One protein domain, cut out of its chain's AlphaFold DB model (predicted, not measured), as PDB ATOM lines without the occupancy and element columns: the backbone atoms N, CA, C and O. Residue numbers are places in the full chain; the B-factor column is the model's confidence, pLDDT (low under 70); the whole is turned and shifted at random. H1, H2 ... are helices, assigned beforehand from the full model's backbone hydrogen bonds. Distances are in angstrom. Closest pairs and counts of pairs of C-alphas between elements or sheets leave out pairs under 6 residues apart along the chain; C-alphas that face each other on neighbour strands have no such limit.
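Overview. This is residues 417 to 533 of the 663 residues of an uncharacterized protein of Capnocytophaga sp (UniProt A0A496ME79). Five helices, H1, H2, H3, H4 and H6, form a mostly aligned bundle, with H2 and H4 in its middle. The short H5 crosses steeply near H4 and H6. The printed part, 117 residues with six named helices in order H1 to H6, is all helix and compact: radius of gyration of the C-alphas 13.6 A, spans 38 by 35 by 27 A.

Arrangement. H6, residues 514 to 529, touches H4, residues 483 to 495; closest C-alphas, Tyr 517 and Ile 486, 6.1 A. H2, residues 442 to 454, and H1, residues 426 to 439, form a hairpin; closest C-alphas, Thr 444 and Cys 436, 5.6 A. Every O i to N i+4 pair is within hydrogen-bond range in H1, H2, H4 and H5, residues 503 to 512; 7 of 9 in H3, residues 463 to 475, and 11 of 12 in H6.

Along the chain. H6, 22.7 A long, ends at C-alpha 529 (52.977, -56.523, -8.721). H1, 19.7 A, begins at C-alpha 426 (51.403, -48.779, -27.442).

Size, cuts and confidence. The printed part has no cut. Residues 417 and 477 to 481 are under pLDDT 70.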
ATOM      1  N   VAL A 417      25.466 -40.968 -24.374       56.62
ATOM      2  CA  VAL A 417      26.167 -42.223 -24.083       56.62
ATOM      3  C   VAL A 417      26.965 -42.622 -25.327       56.62
ATOM      4  O   VAL A 417      26.481 -43.375 -26.163       56.62
ATOM      5  N   THR A 418      28.158 -42.047 -25.492       74.38
ATOM      6  CA  THR A 418      29.144 -42.537 -26.471       74.38
ATOM      7  C   THR A 418      29.983 -43.616 -25.796       74.38
ATOM      8  O   THR A 418      30.465 -43.398 -24.680       74.38
ATOM      9  N   GLU A 419      30.131 -44.766 -26.449       81.94
ATOM     10  CA  GLU A 419      31.015 -45.844 -26.000       81.94
ATOM     11  C   GLU A 419      32.476 -45.369 -26.013       81.94
ATOM     12  O   GLU A 419      32.891 -44.610 -26.892       81.94
ATOM     13  N   LEU A 420      33.235 -45.747 -24.985       84.94
ATOM     14  CA  LEU A 420      34.637 -45.373 -24.829       84.94
ATOM     15  C   LEU A 420      35.526 -46.576 -25.110       84.94
ATOM     16  O   LEU A 420      35.408 -47.611 -24.455       84.94
ATOM     17  N   GLU A 421      36.466 -46.402 -26.031       85.31
ATOM     18  CA  GLU A 421      37.445 -47.429 -26.364       85.31
ATOM     19  C   GLU A 421      38.728 -47.253 -25.544       85.31
ATOM     20  O   GLU A 421      39.283 -46.159 -25.424       85.31
ATOM     21  N   THR A 422      39.219 -48.356 -24.983       87.88
ATOM     22  CA  THR A 422      40.538 -48.416 -24.344       87.88
ATOM     23  C   THR A 422      41.601 -48.743 -25.390       87.88
ATOM     24  O   THR A 422      41.385 -49.660 -26.186       87.88
ATOM     25  N   PRO A 423      42.763 -48.068 -25.395       90.75
ATOM     26  CA  PRO A 423      43.786 -48.323 -26.400       90.75
ATOM     27  C   PRO A 423      44.363 -49.735 -26.230       90.75
ATOM     28  O   PRO A 423      44.701 -50.152 -25.123       90.75
ATOM     29  N   THR A 424      44.488 -50.454 -27.343       91.31
ATOM     30  CA  THR A 424      44.929 -51.860 -27.387       91.31
ATOM     31  C   THR A 424      46.370 -52.036 -27.865       91.31
ATOM     32  O   THR A 424      46.875 -53.155 -27.873       91.31
ATOM     33  N   THR A 425      47.051 -50.949 -28.241       93.69
ATOM     34  CA  THR A 425      48.455 -50.952 -28.678       93.69
ATOM     35  C   THR A 425      49.231 -49.776 -28.072       93.69
ATOM     36  O   THR A 425      48.631 -48.732 -27.779       93.69
ATOM     37  N   PRO A 426      50.563 -49.892 -27.890       93.38
ATOM     38  CA  PRO A 426      51.403 -48.779 -27.442       93.38
ATOM     39  C   PRO A 426      51.280 -47.529 -28.327       93.38
ATOM     40  O   PRO A 426      51.287 -46.410 -27.817       93.38
ATOM     41  N   GLU A 427      51.103 -47.696 -29.639       92.06
ATOM     42  CA  GLU A 427      50.933 -46.596 -30.591       92.06
ATOM     43  C   GLU A 427      49.606 -45.858 -30.371       92.06
ATOM     44  O   GLU A 427      49.582 -44.626 -30.323       92.06
ATOM     45  N   ALA A 428      48.506 -46.596 -30.171       92.94
ATOM     46  CA  ALA A 428      47.209 -46.006 -29.838       92.94
ATOM     47  C   ALA A 428      47.256 -45.280 -28.484       92.94
ATOM     48  O   ALA A 428      46.660 -44.214 -28.324       92.94
ATOM     49  N   LEU A 429      48.021 -45.808 -27.522       95.06
ATOM     50  CA  LEU A 429      48.233 -45.168 -26.226       95.06
ATOM     51  C   LEU A 429      49.009 -43.843 -26.351       95.06
ATOM     52  O   LEU A 429      48.684 -42.878 -25.657       95.06
ATOM     53  N   LEU A 430      50.001 -43.757 -27.246       94.19
ATOM     54  CA  LEU A 430      50.709 -42.502 -27.538       94.19
ATOM     55  C   LEU A 430      49.812 -41.477 -28.236       94.19
ATOM     56  O   LEU A 430      49.893 -40.289 -27.924       94.19
ATOM     57  N   PHE A 431      48.934 -41.918 -29.140       92.38
ATOM     58  CA  PHE A 431      47.938 -41.033 -29.743       92.38
ATOM     59  C   PHE A 431      46.987 -40.467 -28.677       92.38
ATOM     60  O   PHE A 431      46.817 -39.250 -28.580       92.38
ATOM     61  N   LEU A 432      46.486 -41.331 -27.786       94.25
ATOM     62  CA  LEU A 432      45.647 -40.932 -26.655       94.25
ATOM     63  C   LEU A 432      46.376 -39.987 -25.682       94.25
ATOM     64  O   LEU A 432      45.756 -39.102 -25.093       94.25
ATOM     65  N   LEU A 433      47.698 -40.109 -25.527       94.25
ATOM     66  CA  LEU A 433      48.492 -39.137 -24.767       94.25
ATOM     67  C   LEU A 433      48.459 -37.744 -25.418       94.25
ATOM     68  O   LEU A 433      48.372 -36.738 -24.711       94.25
ATOM     69  N   GLY A 434      48.478 -37.668 -26.750       91.38
ATOM     70  CA  GLY A 434      48.244 -36.425 -27.489       91.38
ATOM     71  C   GLY A 434      46.871 -35.813 -27.183       91.38
ATOM     72  O   GLY A 434      46.767 -34.607 -26.934       91.38
ATOM     73  N   ASP A 435      45.835 -36.647 -27.105       90.19
ATOM     74  CA  ASP A 435      44.481 -36.227 -26.731       90.19
ATOM     75  C   ASP A 435      44.419 -35.743 -25.274       90.19
ATOM     76  O   ASP A 435      43.844 -34.687 -25.001       90.19
ATOM     77  N   CYS A 436      45.113 -36.415 -24.348       91.88
ATOM     78  CA  CYS A 436      45.246 -35.972 -22.956       91.88
ATOM     79  C   CYS A 436      45.826 -34.550 -22.854       91.88
ATOM     80  O   CYS A 436      45.370 -33.752 -22.033       91.88
ATOM     81  N   LEU A 437      46.807 -34.200 -23.696       88.81
ATOM     82  CA  LEU A 437      47.406 -32.857 -23.730       88.81
ATOM     83  C   LEU A 437      46.474 -31.792 -24.313       88.81
ATOM     84  O   LEU A 437      46.494 -30.635 -23.865       88.81
ATOM     85  N   ARG A 438      45.687 -32.177 -25.323       86.88
ATOM     86  CA  ARG A 438      44.748 -31.299 -26.024       86.88
ATOM     87  C   ARG A 438      43.508 -31.020 -25.179       86.88
ATOM     88  O   ARG A 438      43.138 -29.859 -25.018       86.88
ATOM     89  N   GLU A 439      42.888 -32.067 -24.650       87.81
ATOM     90  CA  GLU A 439      41.592 -32.020 -23.967       87.81
ATOM     91  C   GLU A 439      41.732 -31.738 -22.475       87.81
ATOM     92  O   GLU A 439      40.913 -31.019 -21.906       87.81
ATOM     93  N   ARG A 440      42.793 -32.259 -21.842       87.62
ATOM     94  CA  ARG A 440      43.125 -32.022 -20.425       87.62
ATOM     95  C   ARG A 440      42.017 -32.432 -19.453       87.62
ATOM     96  O   ARG A 440      41.971 -31.944 -18.321       87.62
ATOM     97  N   THR A 441      41.125 -33.327 -19.870       88.06
ATOM     98  CA  THR A 441      40.009 -33.781 -19.040       88.06
ATOM     99  C   THR A 441      40.432 -34.969 -18.173       88.06
ATOM    100  O   THR A 441      41.285 -35.760 -18.581       88.06
ATOM    101  N   PRO A 442      39.832 -35.147 -16.982       89.31
ATOM    102  CA  PRO A 442      40.056 -36.350 -16.195       89.31
ATOM    103  C   PRO A 442      39.643 -37.624 -16.941       89.31
ATOM    104  O   PRO A 442      40.290 -38.635 -16.742       89.31
ATOM    105  N   GLN A 443      38.629 -37.579 -17.815       89.94
ATOM    106  CA  GLN A 443      38.117 -38.753 -18.535       89.94
ATOM    107  C   GLN A 443      39.148 -39.329 -19.510       89.94
ATOM    108  O   GLN A 443      39.430 -40.523 -19.465       89.94
ATOM    109  N   THR A 444      39.753 -38.482 -20.347       92.62
ATOM    110  CA  THR A 444      40.775 -38.904 -21.319       92.62
ATOM    111  C   THR A 444      41.996 -39.494 -20.601       92.62
ATOM    112  O   THR A 444      42.528 -40.522 -21.013       92.62
ATOM    113  N   ILE A 445      42.396 -38.900 -19.468       94.56
ATOM    114  CA  ILE A 445      43.522 -39.388 -18.652       94.56
ATOM    115  C   ILE A 445      43.176 -40.698 -17.927       94.56
ATOM    116  O   ILE A 445      44.035 -41.559 -17.767       94.56
ATOM    117  N   ASP A 446      41.923 -40.871 -17.513       93.19
ATOM    118  CA  ASP A 446      41.432 -42.096 -16.876       93.19
ATOM    119  C   ASP A 446      41.530 -43.304 -17.828       93.19
ATOM    120  O   ASP A 446      42.058 -44.353 -17.453       93.19
ATOM    121  N   ILE A 447      41.117 -43.126 -19.093       95.19
ATOM    122  CA  ILE A 447      41.284 -44.125 -20.166       95.19
ATOM    123  C   ILE A 447      42.767 -44.333 -20.497       95.19
ATOM    124  O   ILE A 447      43.201 -45.469 -20.692       95.19
ATOM    125  N   PHE A 448      43.577 -43.271 -20.492       96.62
ATOM    126  CA  PHE A 448      45.024 -43.406 -20.669       96.62
ATOM    127  C   PHE A 448      45.648 -44.286 -19.581       96.62
ATOM    128  O   PHE A 448      46.413 -45.191 -19.904       96.62
ATOM    129  N   PHE A 449      45.302 -44.089 -18.305       97.00
ATOM    130  CA  PHE A 449      45.800 -44.933 -17.215       97.00
ATOM    131  C   PHE A 449      45.340 -46.388 -17.327       97.00
ATOM    132  O   PHE A 449      46.122 -47.285 -17.015       97.00
ATOM    133  N   GLU A 450      44.118 -46.636 -17.800       96.12
ATOM    134  CA  GLU A 450      43.654 -47.992 -18.105       96.12
ATOM    135  C   GLU A 450      44.518 -48.659 -19.180       96.12
ATOM    136  O   GLU A 450      45.079 -49.730 -18.955       96.12
ATOM    137  N   GLY A 451      44.661 -48.005 -20.334       96.12
ATOM    138  CA  GLY A 451      45.470 -48.515 -21.436       96.12
ATOM    139  C   GLY A 451      46.916 -48.758 -21.018       96.12
ATOM    140  O   GLY A 451      47.502 -49.799 -21.305       96.12
ATOM    141  N   PHE A 452      47.470 -47.828 -20.243       96.44
ATOM    142  CA  PHE A 452      48.815 -47.937 -19.697       96.44
ATOM    143  C   PHE A 452      48.973 -49.153 -18.769       96.44
ATOM    144  O   PHE A 452      50.014 -49.805 -18.795       96.44
ATOM    145  N   ASN A 453      47.961 -49.471 -17.957       96.12
ATOM    146  CA  ASN A 453      47.958 -50.632 -17.065       96.12
ATOM    147  C   ASN A 453      47.882 -51.957 -17.825       96.12
ATOM    148  O   ASN A 453      48.573 -52.913 -17.471       96.12
ATOM    149  N   GLN A 454      47.055 -52.024 -18.866       95.00
ATOM    150  CA  GLN A 454      46.896 -53.255 -19.629       95.00
ATOM    151  C   GLN A 454      48.093 -53.539 -20.539       95.00
ATOM    152  O   GLN A 454      48.426 -54.705 -20.712       95.00
ATOM    153  N   LEU A 455      48.776 -52.515 -21.063       95.31
ATOM    154  CA  LEU A 455      49.867 -52.645 -22.045       95.31
ATOM    155  C   LEU A 455      51.280 -52.719 -21.435       95.31
ATOM    156  O   LEU A 455      52.270 -52.601 -22.150       95.31
ATOM    157  N   GLN A 456      51.401 -52.904 -20.117       90.69
ATOM    158  CA  GLN A 456      52.679 -52.776 -19.398       90.69
ATOM    159  C   GLN A 456      53.835 -53.629 -19.944       90.69
ATOM    160  O   GLN A 456      54.978 -53.170 -19.911       90.69
ATOM    161  N   ASP A 457      53.553 -54.847 -20.413       88.38
ATOM    162  CA  ASP A 457      54.569 -55.762 -20.960       88.38
ATOM    163  C   ASP A 457      54.788 -55.574 -22.469       88.38
ATOM    164  O   ASP A 457      55.759 -56.090 -23.019       88.38
ATOM    165  N   ASP A 458      53.894 -54.836 -23.126       92.50
ATOM    166  CA  ASP A 458      53.857 -54.667 -24.578       92.50
ATOM    167  C   ASP A 458      54.597 -53.389 -25.019       92.50
ATOM    168  O   ASP A 458      54.717 -53.110 -26.211       92.50
ATOM    169  N   PHE A 459      55.117 -52.601 -24.069       93.56
ATOM    170  CA  PHE A 459      55.873 -51.390 -24.377       93.56
ATOM    171  C   PHE A 459      57.201 -51.704 -25.081       93.56
ATOM    172  O   PHE A 459      57.986 -52.521 -24.585       93.56
ATOM    173  N   PRO A 460      57.513 -51.016 -26.195       93.12
ATOM    174  CA  PRO A 460      58.774 -51.213 -26.890       93.12
ATOM    175  C   PRO A 460      59.963 -50.719 -26.051       93.12
ATOM    176  O   PRO A 460      59.824 -49.916 -25.125       93.12
ATOM    177  N   ALA A 461      61.166 -51.201 -26.375       92.06
ATOM    178  CA  ALA A 461      62.378 -50.872 -25.618       92.06
ATOM    179  C   ALA A 461      62.681 -49.361 -25.595       92.06
ATOM    180  O   ALA A 461      63.237 -48.871 -24.614       92.06
ATOM    181  N   ASP A 462      62.278 -48.643 -26.645       92.25
ATOM    182  CA  ASP A 462      62.434 -47.199 -26.831       92.25
ATOM    183  C   ASP A 462      61.206 -46.383 -26.372       92.25
ATOM    184  O   ASP A 462      61.096 -45.187 -26.649       92.25
ATOM    185  N   PHE A 463      60.248 -46.990 -25.659       92.50
ATOM    186  CA  PHE A 463      59.019 -46.295 -25.254       92.50
ATOM    187  C   PHE A 463      59.297 -45.065 -24.373       92.50
ATOM    188  O   PHE A 463      58.581 -44.064 -24.427       92.50
ATOM    189  N   LYS A 464      60.372 -45.091 -23.573       91.06
ATOM    190  CA  LYS A 464      60.785 -43.934 -22.761       91.06
ATOM    191  C   LYS A 464      61.207 -42.754 -23.634       91.06
ATOM    192  O   LYS A 464      60.862 -41.613 -23.328       91.06
ATOM    193  N   GLU A 465      61.932 -43.030 -24.707       92.75
ATOM    194  CA  GLU A 465      62.375 -42.071 -25.709       92.75
ATOM    195  C   GLU A 465      61.172 -41.512 -26.478       92.75
ATOM    196  O   GLU A 465      61.079 -40.299 -26.671       92.75
ATOM    197  N   GLN A 466      60.193 -42.361 -26.811       92.25
ATOM    198  CA  GLN A 466      58.937 -41.948 -27.449       92.25
ATOM    199  C   GLN A 466      58.083 -41.028 -26.553       92.25
ATOM    200  O   GLN A 466      57.412 -40.124 -27.056       92.25
ATOM    201  N   LEU A 467      58.145 -41.181 -25.223       92.38
ATOM    202  CA  LEU A 467      57.461 -40.303 -24.258       92.38
ATOM    203  C   LEU A 467      58.162 -38.951 -24.031       92.38
ATOM    204  O   LEU A 467      57.519 -37.989 -23.594       92.38
ATOM    205  N   ALA A 468      59.461 -38.838 -24.321       90.25
ATOM    206  CA  ALA A 468      60.249 -37.623 -24.094       90.25
ATOM    207  C   ALA A 468      59.655 -36.336 -24.716       90.25
ATOM    208  O   ALA A 468      59.582 -35.322 -24.005       90.25
ATOM    209  N   PRO A 469      59.190 -36.313 -25.986       91.00
ATOM    210  CA  PRO A 469      58.560 -35.118 -26.550       91.00
ATOM    211  C   PRO A 469      57.289 -34.705 -25.795       91.00
ATOM    212  O   PRO A 469      57.059 -33.507 -25.618       91.00
ATOM    213  N   TYR A 470      56.497 -35.661 -25.301       90.69
ATOM    214  CA  TYR A 470      55.273 -35.390 -24.543       90.69
ATOM    215  C   TYR A 470      55.574 -34.848 -23.143       90.69
ATOM    216  O   TYR A 470      54.959 -33.870 -22.720       90.69
ATOM    217  N   LEU A 471      56.579 -35.395 -22.450       87.94
ATOM    218  CA  LEU A 471      57.051 -34.862 -21.164       87.94
ATOM    219  C   LEU A 471      57.495 -33.397 -21.281       87.94
ATOM    220  O   LEU A 471      57.105 -32.563 -20.463       87.94
ATOM    221  N   LYS A 472      58.218 -33.048 -22.353       88.12
ATOM    222  CA  LYS A 472      58.617 -31.658 -22.627       88.12
ATOM    223  C   LYS A 472      57.421 -30.739 -22.904       88.12
ATOM    224  O   LYS A 472      57.484 -29.546 -22.606       88.12
ATOM    225  N   GLN A 473      56.342 -31.255 -23.496       86.25
ATOM    226  CA  GLN A 473      55.097 -30.497 -23.671       86.25
ATOM    227  C   GLN A 473      54.373 -30.294 -22.333       86.25
ATOM    228  O   GLN A 473      53.909 -29.186 -22.062       86.25
ATOM    229  N   LEU A 474      54.347 -31.317 -21.475       83.25
ATOM    230  CA  LEU A 474      53.775 -31.248 -20.127       83.25
ATOM    231  C   LEU A 474      54.494 -30.221 -19.240       83.25
ATOM    232  O   LEU A 474      53.836 -29.520 -18.475       83.25
ATOM    233  N   ASP A 475      55.813 -30.058 -19.383       76.00
ATOM    234  CA  ASP A 475      56.588 -29.042 -18.651       76.00
ATOM    235  C   ASP A 475      56.190 -27.596 -18.994       76.00
ATOM    236  O   ASP A 475      56.356 -26.693 -18.177       76.00
ATOM    237  N   LYS A 476      55.641 -27.355 -20.191       71.00
ATOM    238  CA  LYS A 476      55.214 -26.016 -20.632       71.00
ATOM    239  C   LYS A 476      53.805 -25.646 -20.168       71.00
ATOM    240  O   LYS A 476      53.365 -24.521 -20.412       71.00
ATOM    241  N   HIS A 477      53.052 -26.581 -19.597       59.09
ATOM    242  CA  HIS A 477      51.614 -26.435 -19.378       59.09
ATOM    243  C   HIS A 477      51.240 -26.643 -17.910       59.09
ATOM    244  O   HIS A 477      50.547 -27.591 -17.554       59.09
ATOM    245  N   TRP A 478      51.639 -25.691 -17.066       55.06
ATOM    246  CA  TRP A 478      51.085 -25.530 -15.723       55.06
ATOM    247  C   TRP A 478      49.846 -24.626 -15.776       55.06
ATOM    248  O   TRP A 478      49.908 -23.433 -15.499       55.06
ATOM    249  N   ASN A 479      48.713 -25.185 -16.208       52.84
ATOM    250  CA  ASN A 479      47.466 -24.434 -16.370       52.84
ATOM    251  C   ASN A 479      46.385 -24.970 -15.426       52.84
ATOM    252  O   ASN A 479      45.536 -25.719 -15.891       52.84
ATOM    253  N   GLY A 480      46.424 -24.608 -14.138       56.28
ATOM    254  CA  GLY A 480      45.291 -24.559 -13.184       56.28
ATOM    255  C   GLY A 480      44.364 -25.776 -12.972       56.28
ATOM    256  O   GLY A 480      43.531 -25.728 -12.076       56.28
ATOM    257  N   ILE A 481      44.470 -26.853 -13.751       68.19
ATOM    258  CA  ILE A 481      43.622 -28.048 -13.709       68.19
ATOM    259  C   ILE A 481      44.517 -29.210 -13.285       68.19
ATOM    260  O   ILE A 481      45.479 -29.522 -13.982       68.19
ATOM    261  N   ALA A 482      44.202 -29.860 -12.159       80.62
ATOM    262  CA  ALA A 482      45.051 -30.891 -11.547       80.62
ATOM    263  C   ALA A 482      45.298 -32.140 -12.422       80.62
ATOM    264  O   ALA A 482      46.259 -32.869 -12.190       80.62
ATOM    265  N   SER A 483      44.488 -32.369 -13.460       89.06
ATOM    266  CA  SER A 483      44.562 -33.532 -14.358       89.06
ATOM    267  C   SER A 483      45.922 -33.644 -15.069       89.06
ATOM    268  O   SER A 483      46.555 -34.700 -15.048       89.06
ATOM    269  N   VAL A 484      46.414 -32.541 -15.640       89.94
ATOM    270  CA  VAL A 484      47.684 -32.491 -16.385       89.94
ATOM    271  C   VAL A 484      48.909 -32.638 -15.463       89.94
ATOM    272  O   VAL A 484      49.777 -33.457 -15.775       89.94
ATOM    273  N   PRO A 485      49.002 -31.931 -14.318       90.06
ATOM    274  CA  PRO A 485      50.029 -32.178 -13.307       90.06
ATOM    275  C   PRO A 485      50.084 -33.625 -12.801       90.06
ATOM    276  O   PRO A 485      51.186 -34.160 -12.680       90.06
ATOM    277  N   ILE A 486      48.939 -34.280 -12.559       93.50
ATOM    278  CA  ILE A 486      48.891 -35.687 -12.120       93.50
ATOM    279  C   ILE A 486      49.457 -36.615 -13.203       93.50
ATOM    280  O   ILE A 486      50.307 -37.455 -12.908       93.50
ATOM    281  N   LEU A 487      49.045 -36.439 -14.464       94.31
ATOM    282  CA  LEU A 487      49.579 -37.206 -15.596       94.31
ATOM    283  C   LEU A 487      51.093 -37.010 -15.752       94.31
ATOM    284  O   LEU A 487      51.836 -37.979 -15.908       94.31
ATOM    285  N   ARG A 488      51.563 -35.761 -15.668       91.62
ATOM    286  CA  ARG A 488      52.993 -35.432 -15.714       91.62
ATOM    287  C   ARG A 488      53.757 -36.128 -14.598       91.62
ATOM    288  O   ARG A 488      54.765 -36.775 -14.871       91.62
ATOM    289  N   TRP A 489      53.271 -36.008 -13.366       92.62
ATOM    290  CA  TRP A 489      53.876 -36.647 -12.204       92.62
ATOM    291  C   TRP A 489      53.968 -38.166 -12.386       92.62
ATOM    292  O   TRP A 489      55.038 -38.744 -12.184       92.62
ATOM    293  N   PHE A 490      52.887 -38.802 -12.842       94.81
ATOM    294  CA  PHE A 490      52.858 -40.235 -13.123       94.81
ATOM    295  C   PHE A 490      53.925 -40.637 -14.150       94.81
ATOM    296  O   PHE A 490      54.739 -41.524 -13.881       94.81
ATOM    297  N   LEU A 491      53.971 -39.960 -15.305       94.06
ATOM    298  CA  LEU A 491      54.915 -40.278 -16.380       94.06
ATOM    299  C   LEU A 491      56.372 -40.055 -15.956       94.06
ATOM    300  O   LEU A 491      57.225 -40.890 -16.251       94.06
ATOM    301  N   GLN A 492      56.667 -38.981 -15.218       91.25
ATOM    302  CA  GLN A 492      57.999 -38.736 -14.648       91.25
ATOM    303  C   GLN A 492      58.408 -39.857 -13.691       91.25
ATOM    304  O   GLN A 492      59.515 -40.398 -13.769       91.25
ATOM    305  N   ARG A 493      57.489 -40.273 -12.816       91.25
ATOM    306  CA  ARG A 493      57.742 -41.370 -11.886       91.25
ATOM    307  C   ARG A 493      57.958 -42.694 -12.611       91.25
ATOM    308  O   ARG A 493      58.808 -43.486 -12.199       91.25
ATOM    309  N   TRP A 494      57.220 -42.927 -13.694       91.75
ATOM    310  CA  TRP A 494      57.334 -44.138 -14.495       91.75
ATOM    311  C   TRP A 494      58.653 -44.211 -15.282       91.75
ATOM    312  O   TRP A 494      59.272 -45.285 -15.308       91.75
ATOM    313  N   THR A 495      59.113 -43.097 -15.872       89.94
ATOM    314  CA  THR A 495      60.362 -43.041 -16.662       89.94
ATOM    315  C   THR A 495      61.616 -43.199 -15.805       89.94
ATOM    316  O   THR A 495      62.622 -43.730 -16.292       89.94
ATOM    317  N   GLY A 496      61.536 -42.856 -14.518       85.44
ATOM    318  CA  GLY A 496      62.579 -43.122 -13.528       85.44
ATOM    319  C   GLY A 496      62.945 -41.931 -12.647       85.44
ATOM    320  O   GLY A 496      63.900 -42.046 -11.876       85.44
ATOM    321  N   ASP A 497      62.209 -40.818 -12.725       82.44
ATOM    322  CA  ASP A 497      62.423 -39.681 -11.837       82.44
ATOM    323  C   ASP A 497      62.193 -40.102 -10.372       82.44
ATOM    324  O   ASP A 497      61.231 -40.796 -10.008       82.44
ATOM    325  N   LYS A 498      63.143 -39.717  -9.519       78.56
ATOM    326  CA  LYS A 498      63.151 -39.996  -8.079       78.56
ATOM    327  C   LYS A 498      62.786 -38.769  -7.247       78.56
ATOM    328  O   LYS A 498      62.761 -38.879  -6.020       78.56
ATOM    329  N   LYS A 499      62.512 -37.621  -7.874       80.69
ATOM    330  CA  LYS A 499      62.074 -36.414  -7.180       80.69
ATOM    331  C   LYS A 499      60.771 -36.703  -6.433       80.69
ATOM    332  O   LYS A 499      59.813 -37.230  -6.995       80.69
ATOM    333  N   LYS A 500      60.755 -36.399  -5.133       79.62
ATOM    334  CA  LYS A 500      59.533 -36.483  -4.330       79.62
ATOM    335  C   LYS A 500      58.573 -35.379  -4.768       79.62
ATOM    336  O   LYS A 500      59.016 -34.263  -5.042       79.62
ATOM    337  N   LEU A 501      57.282 -35.707  -4.811       86.31
ATOM    338  CA  LEU A 501      56.225 -34.714  -4.972       86.31
ATOM    339  C   LEU A 501      56.308 -33.719  -3.804       86.31
ATOM    340  O   LEU A 501      56.614 -34.121  -2.677       86.31
ATOM    341  N   SER A 502      56.121 -32.427  -4.079       87.69
ATOM    342  CA  SER A 502      56.088 -31.422  -3.017       87.69
ATOM    343  C   SER A 502      54.817 -31.600  -2.178       87.69
ATOM    344  O   SER A 502      53.815 -32.118  -2.671       87.69
ATOM    345  N   LYS A 503      54.842 -31.177  -0.908       90.06
ATOM    346  CA  LYS A 503      53.647 -31.250  -0.049       90.06
ATOM    347  C   LYS A 503      52.492 -30.413  -0.606       90.06
ATOM    348  O   LYS A 503      51.350 -30.835  -0.519       90.06
ATOM    349  N   GLU A 504      52.817 -29.264  -1.190       86.44
ATOM    350  CA  GLU A 504      51.851 -28.344  -1.797       86.44
ATOM    351  C   GLU A 504      51.163 -28.982  -3.012       86.44
ATOM    352  O   GLU A 504      49.938 -28.949  -3.112       86.44
ATOM    353  N   ASP A 505      51.925 -29.633  -3.900       87.31
ATOM    354  CA  ASP A 505      51.357 -30.332  -5.059       87.31
ATOM    355  C   ASP A 505      50.502 -31.533  -4.632       87.31
ATOM    356  O   ASP A 505      49.444 -31.784  -5.206       87.31
ATOM    357  N   GLU A 506      50.946 -32.277  -3.618       90.56
ATOM    358  CA  GLU A 506      50.200 -33.415  -3.080       90.56
ATOM    359  C   GLU A 506      48.864 -32.978  -2.461       90.56
ATOM    360  O   GLU A 506      47.823 -33.562  -2.766       90.56
ATOM    361  N   GLU A 507      48.864 -31.911  -1.659       90.94
ATOM    362  CA  GLU A 507      47.646 -31.314  -1.102       90.94
ATOM    363  C   GLU A 507      46.716 -30.793  -2.208       90.94
ATOM    364  O   GLU A 507      45.502 -31.017  -2.172       90.94
ATOM    365  N   PHE A 508      47.273 -30.166  -3.247       88.69
ATOM    366  CA  PHE A 508      46.513 -29.711  -4.407       88.69
ATOM    367  C   PHE A 508      45.856 -30.875  -5.170       88.69
ATOM    368  O   PHE A 508      44.682 -30.791  -5.545       88.69
ATOM    369  N   PHE A 509      46.566 -31.988  -5.373       92.06
ATOM    370  CA  PHE A 509      46.017 -33.165  -6.056       92.06
ATOM    371  C   PHE A 509      44.902 -33.822  -5.242       92.06
ATOM    372  O   PHE A 509      43.839 -34.119  -5.794       92.06
ATOM    373  N   LEU A 510      45.117 -33.991  -3.934       90.50
ATOM    374  CA  LEU A 510      44.150 -34.591  -3.013       90.50
ATOM    375  C   LEU A 510      42.894 -33.728  -2.819       90.50
ATOM    376  O   LEU A 510      41.809 -34.271  -2.630       90.50
ATOM    377  N   SER A 511      43.008 -32.403  -2.898       87.69
ATOM    378  CA  SER A 511      41.856 -31.497  -2.782       87.69
ATOM    379  C   SER A 511      41.078 -31.322  -4.092       87.69
ATOM    380  O   SER A 511      39.874 -31.075  -4.046       87.69
ATOM    381  N   THR A 512      41.725 -31.474  -5.255       88.88
ATOM    382  CA  THR A 512      41.110 -31.148  -6.557       88.88
ATOM    383  C   THR A 512      40.610 -32.378  -7.318       88.88
ATOM    384  O   THR A 512      39.476 -32.392  -7.793       88.88
ATOM    385  N   LEU A 513      41.447 -33.411  -7.472       91.56
ATOM    386  CA  LEU A 513      41.121 -34.651  -8.195       91.56
ATOM    387  C   LEU A 513      41.657 -35.876  -7.425       91.56
ATOM    388  O   LEU A 513      42.486 -36.622  -7.961       91.56
ATOM    389  N   PRO A 514      41.178 -36.114  -6.185       92.25
ATOM    390  CA  PRO A 514      41.740 -37.120  -5.280       92.25
ATOM    391  C   PRO A 514      41.788 -38.513  -5.898       92.25
ATOM    392  O   PRO A 514      42.798 -39.204  -5.811       92.25
ATOM    393  N   TYR A 515      40.709 -38.912  -6.575       93.62
ATOM    394  CA  TYR A 515      40.635 -40.245  -7.152       93.62
ATOM    395  C   TYR A 515      41.570 -40.434  -8.354       93.62
ATOM    396  O   TYR A 515      42.185 -41.486  -8.484       93.62
ATOM    397  N   LEU A 516      41.733 -39.421  -9.213       94.81
ATOM    398  CA  LEU A 516      42.651 -39.525 -10.351       94.81
ATOM    399  C   LEU A 516      44.101 -39.675  -9.867       94.81
ATOM    400  O   LEU A 516      44.858 -40.476 -10.415       94.81
ATOM    401  N   TYR A 517      44.472 -38.942  -8.811       95.25
ATOM    402  CA  TYR A 517      45.778 -39.082  -8.171       95.25
ATOM    403  C   TYR A 517      45.947 -40.457  -7.509       95.25
ATOM    404  O   TYR A 517      46.956 -41.121  -7.745       95.25
ATOM    405  N   HIS A 518      44.932 -40.936  -6.780       95.31
ATOM    406  CA  HIS A 518      44.926 -42.284  -6.205       95.31
ATOM    407  C   HIS A 518      45.088 -43.368  -7.281       95.31
ATOM    408  O   HIS A 518      45.903 -44.275  -7.136       95.31
ATOM    409  N   LYS A 519      44.373 -43.259  -8.409       95.94
ATOM    410  CA  LYS A 519      44.486 -44.199  -9.533       95.94
ATOM    411  C   LYS A 519      45.894 -44.201 -10.133       95.94
ATOM    412  O   LYS A 519      46.437 -45.270 -10.400       95.94
ATOM    413  N   ALA A 520      46.521 -43.033 -10.273       96.06
ATOM    414  CA  ALA A 520      47.910 -42.928 -10.721       96.06
ATOM    415  C   ALA A 520      48.900 -43.591  -9.740       96.06
ATOM    416  O   ALA A 520      49.846 -44.254 -10.168       96.06
ATOM    417  N   GLN A 521      48.684 -43.449  -8.426       95.00
ATOM    418  CA  GLN A 521      49.470 -44.145  -7.401       95.00
ATOM    419  C   GLN A 521      49.275 -45.665  -7.486       95.00
ATOM    420  O   GLN A 521      50.261 -46.399  -7.568       95.00
ATOM    421  N   HIS A 522      48.024 -46.128  -7.553       95.12
ATOM    422  CA  HIS A 522      47.689 -47.547  -7.662       95.12
ATOM    423  C   HIS A 522      48.258 -48.173  -8.946       95.12
ATOM    424  O   HIS A 522      48.787 -49.279  -8.911       95.12
ATOM    425  N   LEU A 523      48.287 -47.439 -10.064       95.69
ATOM    426  CA  LEU A 523      48.935 -47.877 -11.304       95.69
ATOM    427  C   LEU A 523      50.439 -48.151 -11.121       95.69
ATOM    428  O   LEU A 523      50.973 -49.152 -11.604       95.69
ATOM    429  N   LEU A 524      51.142 -47.290 -10.380       94.25
ATOM    430  CA  LEU A 524      52.554 -47.514 -10.054       94.25
ATOM    431  C   LEU A 524      52.758 -48.743  -9.151       94.25
ATOM    432  O   LEU A 524      53.832 -49.350  -9.186       94.25
ATOM    433  N   GLU A 525      51.766 -49.113  -8.340       93.50
ATOM    434  CA  GLU A 525      51.780 -50.324  -7.511       93.50
ATOM    435  C   GLU A 525      51.461 -51.586  -8.311       93.50
ATOM    436  O   GLU A 525      52.203 -52.565  -8.196       93.50
ATOM    437  N   ASN A 526      50.441 -51.545  -9.174       93.06
ATOM    438  CA  ASN A 526      50.105 -52.614 -10.114       93.06
ATOM    439  C   ASN A 526      51.324 -53.021 -10.934       93.06
ATOM    440  O   ASN A 526      51.629 -54.207 -11.040       93.06
ATOM    441  N   ARG A 527      52.116 -52.043 -11.385       89.69
ATOM    442  CA  ARG A 527      53.390 -52.300 -12.061       89.69
ATOM    443  C   ARG A 527      54.375 -53.114 -11.236       89.69
ATOM    444  O   ARG A 527      55.014 -54.022 -11.761       89.69
ATOM    445  N   LYS A 528      54.525 -52.811  -9.946       90.44
ATOM    446  CA  LYS A 528      55.428 -53.574  -9.065       90.44
ATOM    447  C   LYS A 528      54.946 -55.011  -8.883       90.44
ATOM    448  O   LYS A 528      55.775 -55.911  -8.794       90.44
ATOM    449  N   LYS A 529      53.626 -55.209  -8.841       91.06
ATOM    450  CA  LYS A 529      52.977 -56.523  -8.721       91.06
ATOM    451  C   LYS A 529      52.844 -57.262 -10.060       91.06
ATOM    452  O   LYS A 529      52.502 -58.436 -10.051       91.06
ATOM    453  N   LYS A 530      53.129 -56.597 -11.189       90.38
ATOM    454  CA  LYS A 530      52.817 -57.059 -12.555       90.38
ATOM    455  C   LYS A 530      51.329 -57.385 -12.752       90.38
ATOM    456  O   LYS A 530      50.978 -58.284 -13.509       90.38
ATOM    457  N   ASN A 531      50.462 -56.652 -12.061       92.19
ATOM    458  CA  ASN A 531      49.021 -56.779 -12.209       92.19
ATOM    459  C   ASN A 531      48.567 -55.951 -13.425       92.19
ATOM    460  O   ASN A 531      48.860 -54.757 -13.507       92.19
ATOM    461  N   ARG A 532      47.880 -56.609 -14.365       94.06
ATOM    462  CA  ARG A 532      47.339 -56.033 -15.609       94.06
ATOM    463  C   ARG A 532      45.809 -56.080 -15.664       94.06
ATOM    464  O   ARG A 532      45.231 -55.807 -16.712       94.06
ATOM    465  N   LEU A 533      45.152 -56.460 -14.566       95.50
ATOM    466  CA  LEU A 533      43.697 -56.489 -14.488       95.50
ATOM    467  C   LEU A 533      43.122 -55.091 -14.739       95.50
ATOM    468  O   LEU A 533      43.696 -54.110 -14.256       95.50
TER     469      LEU A 533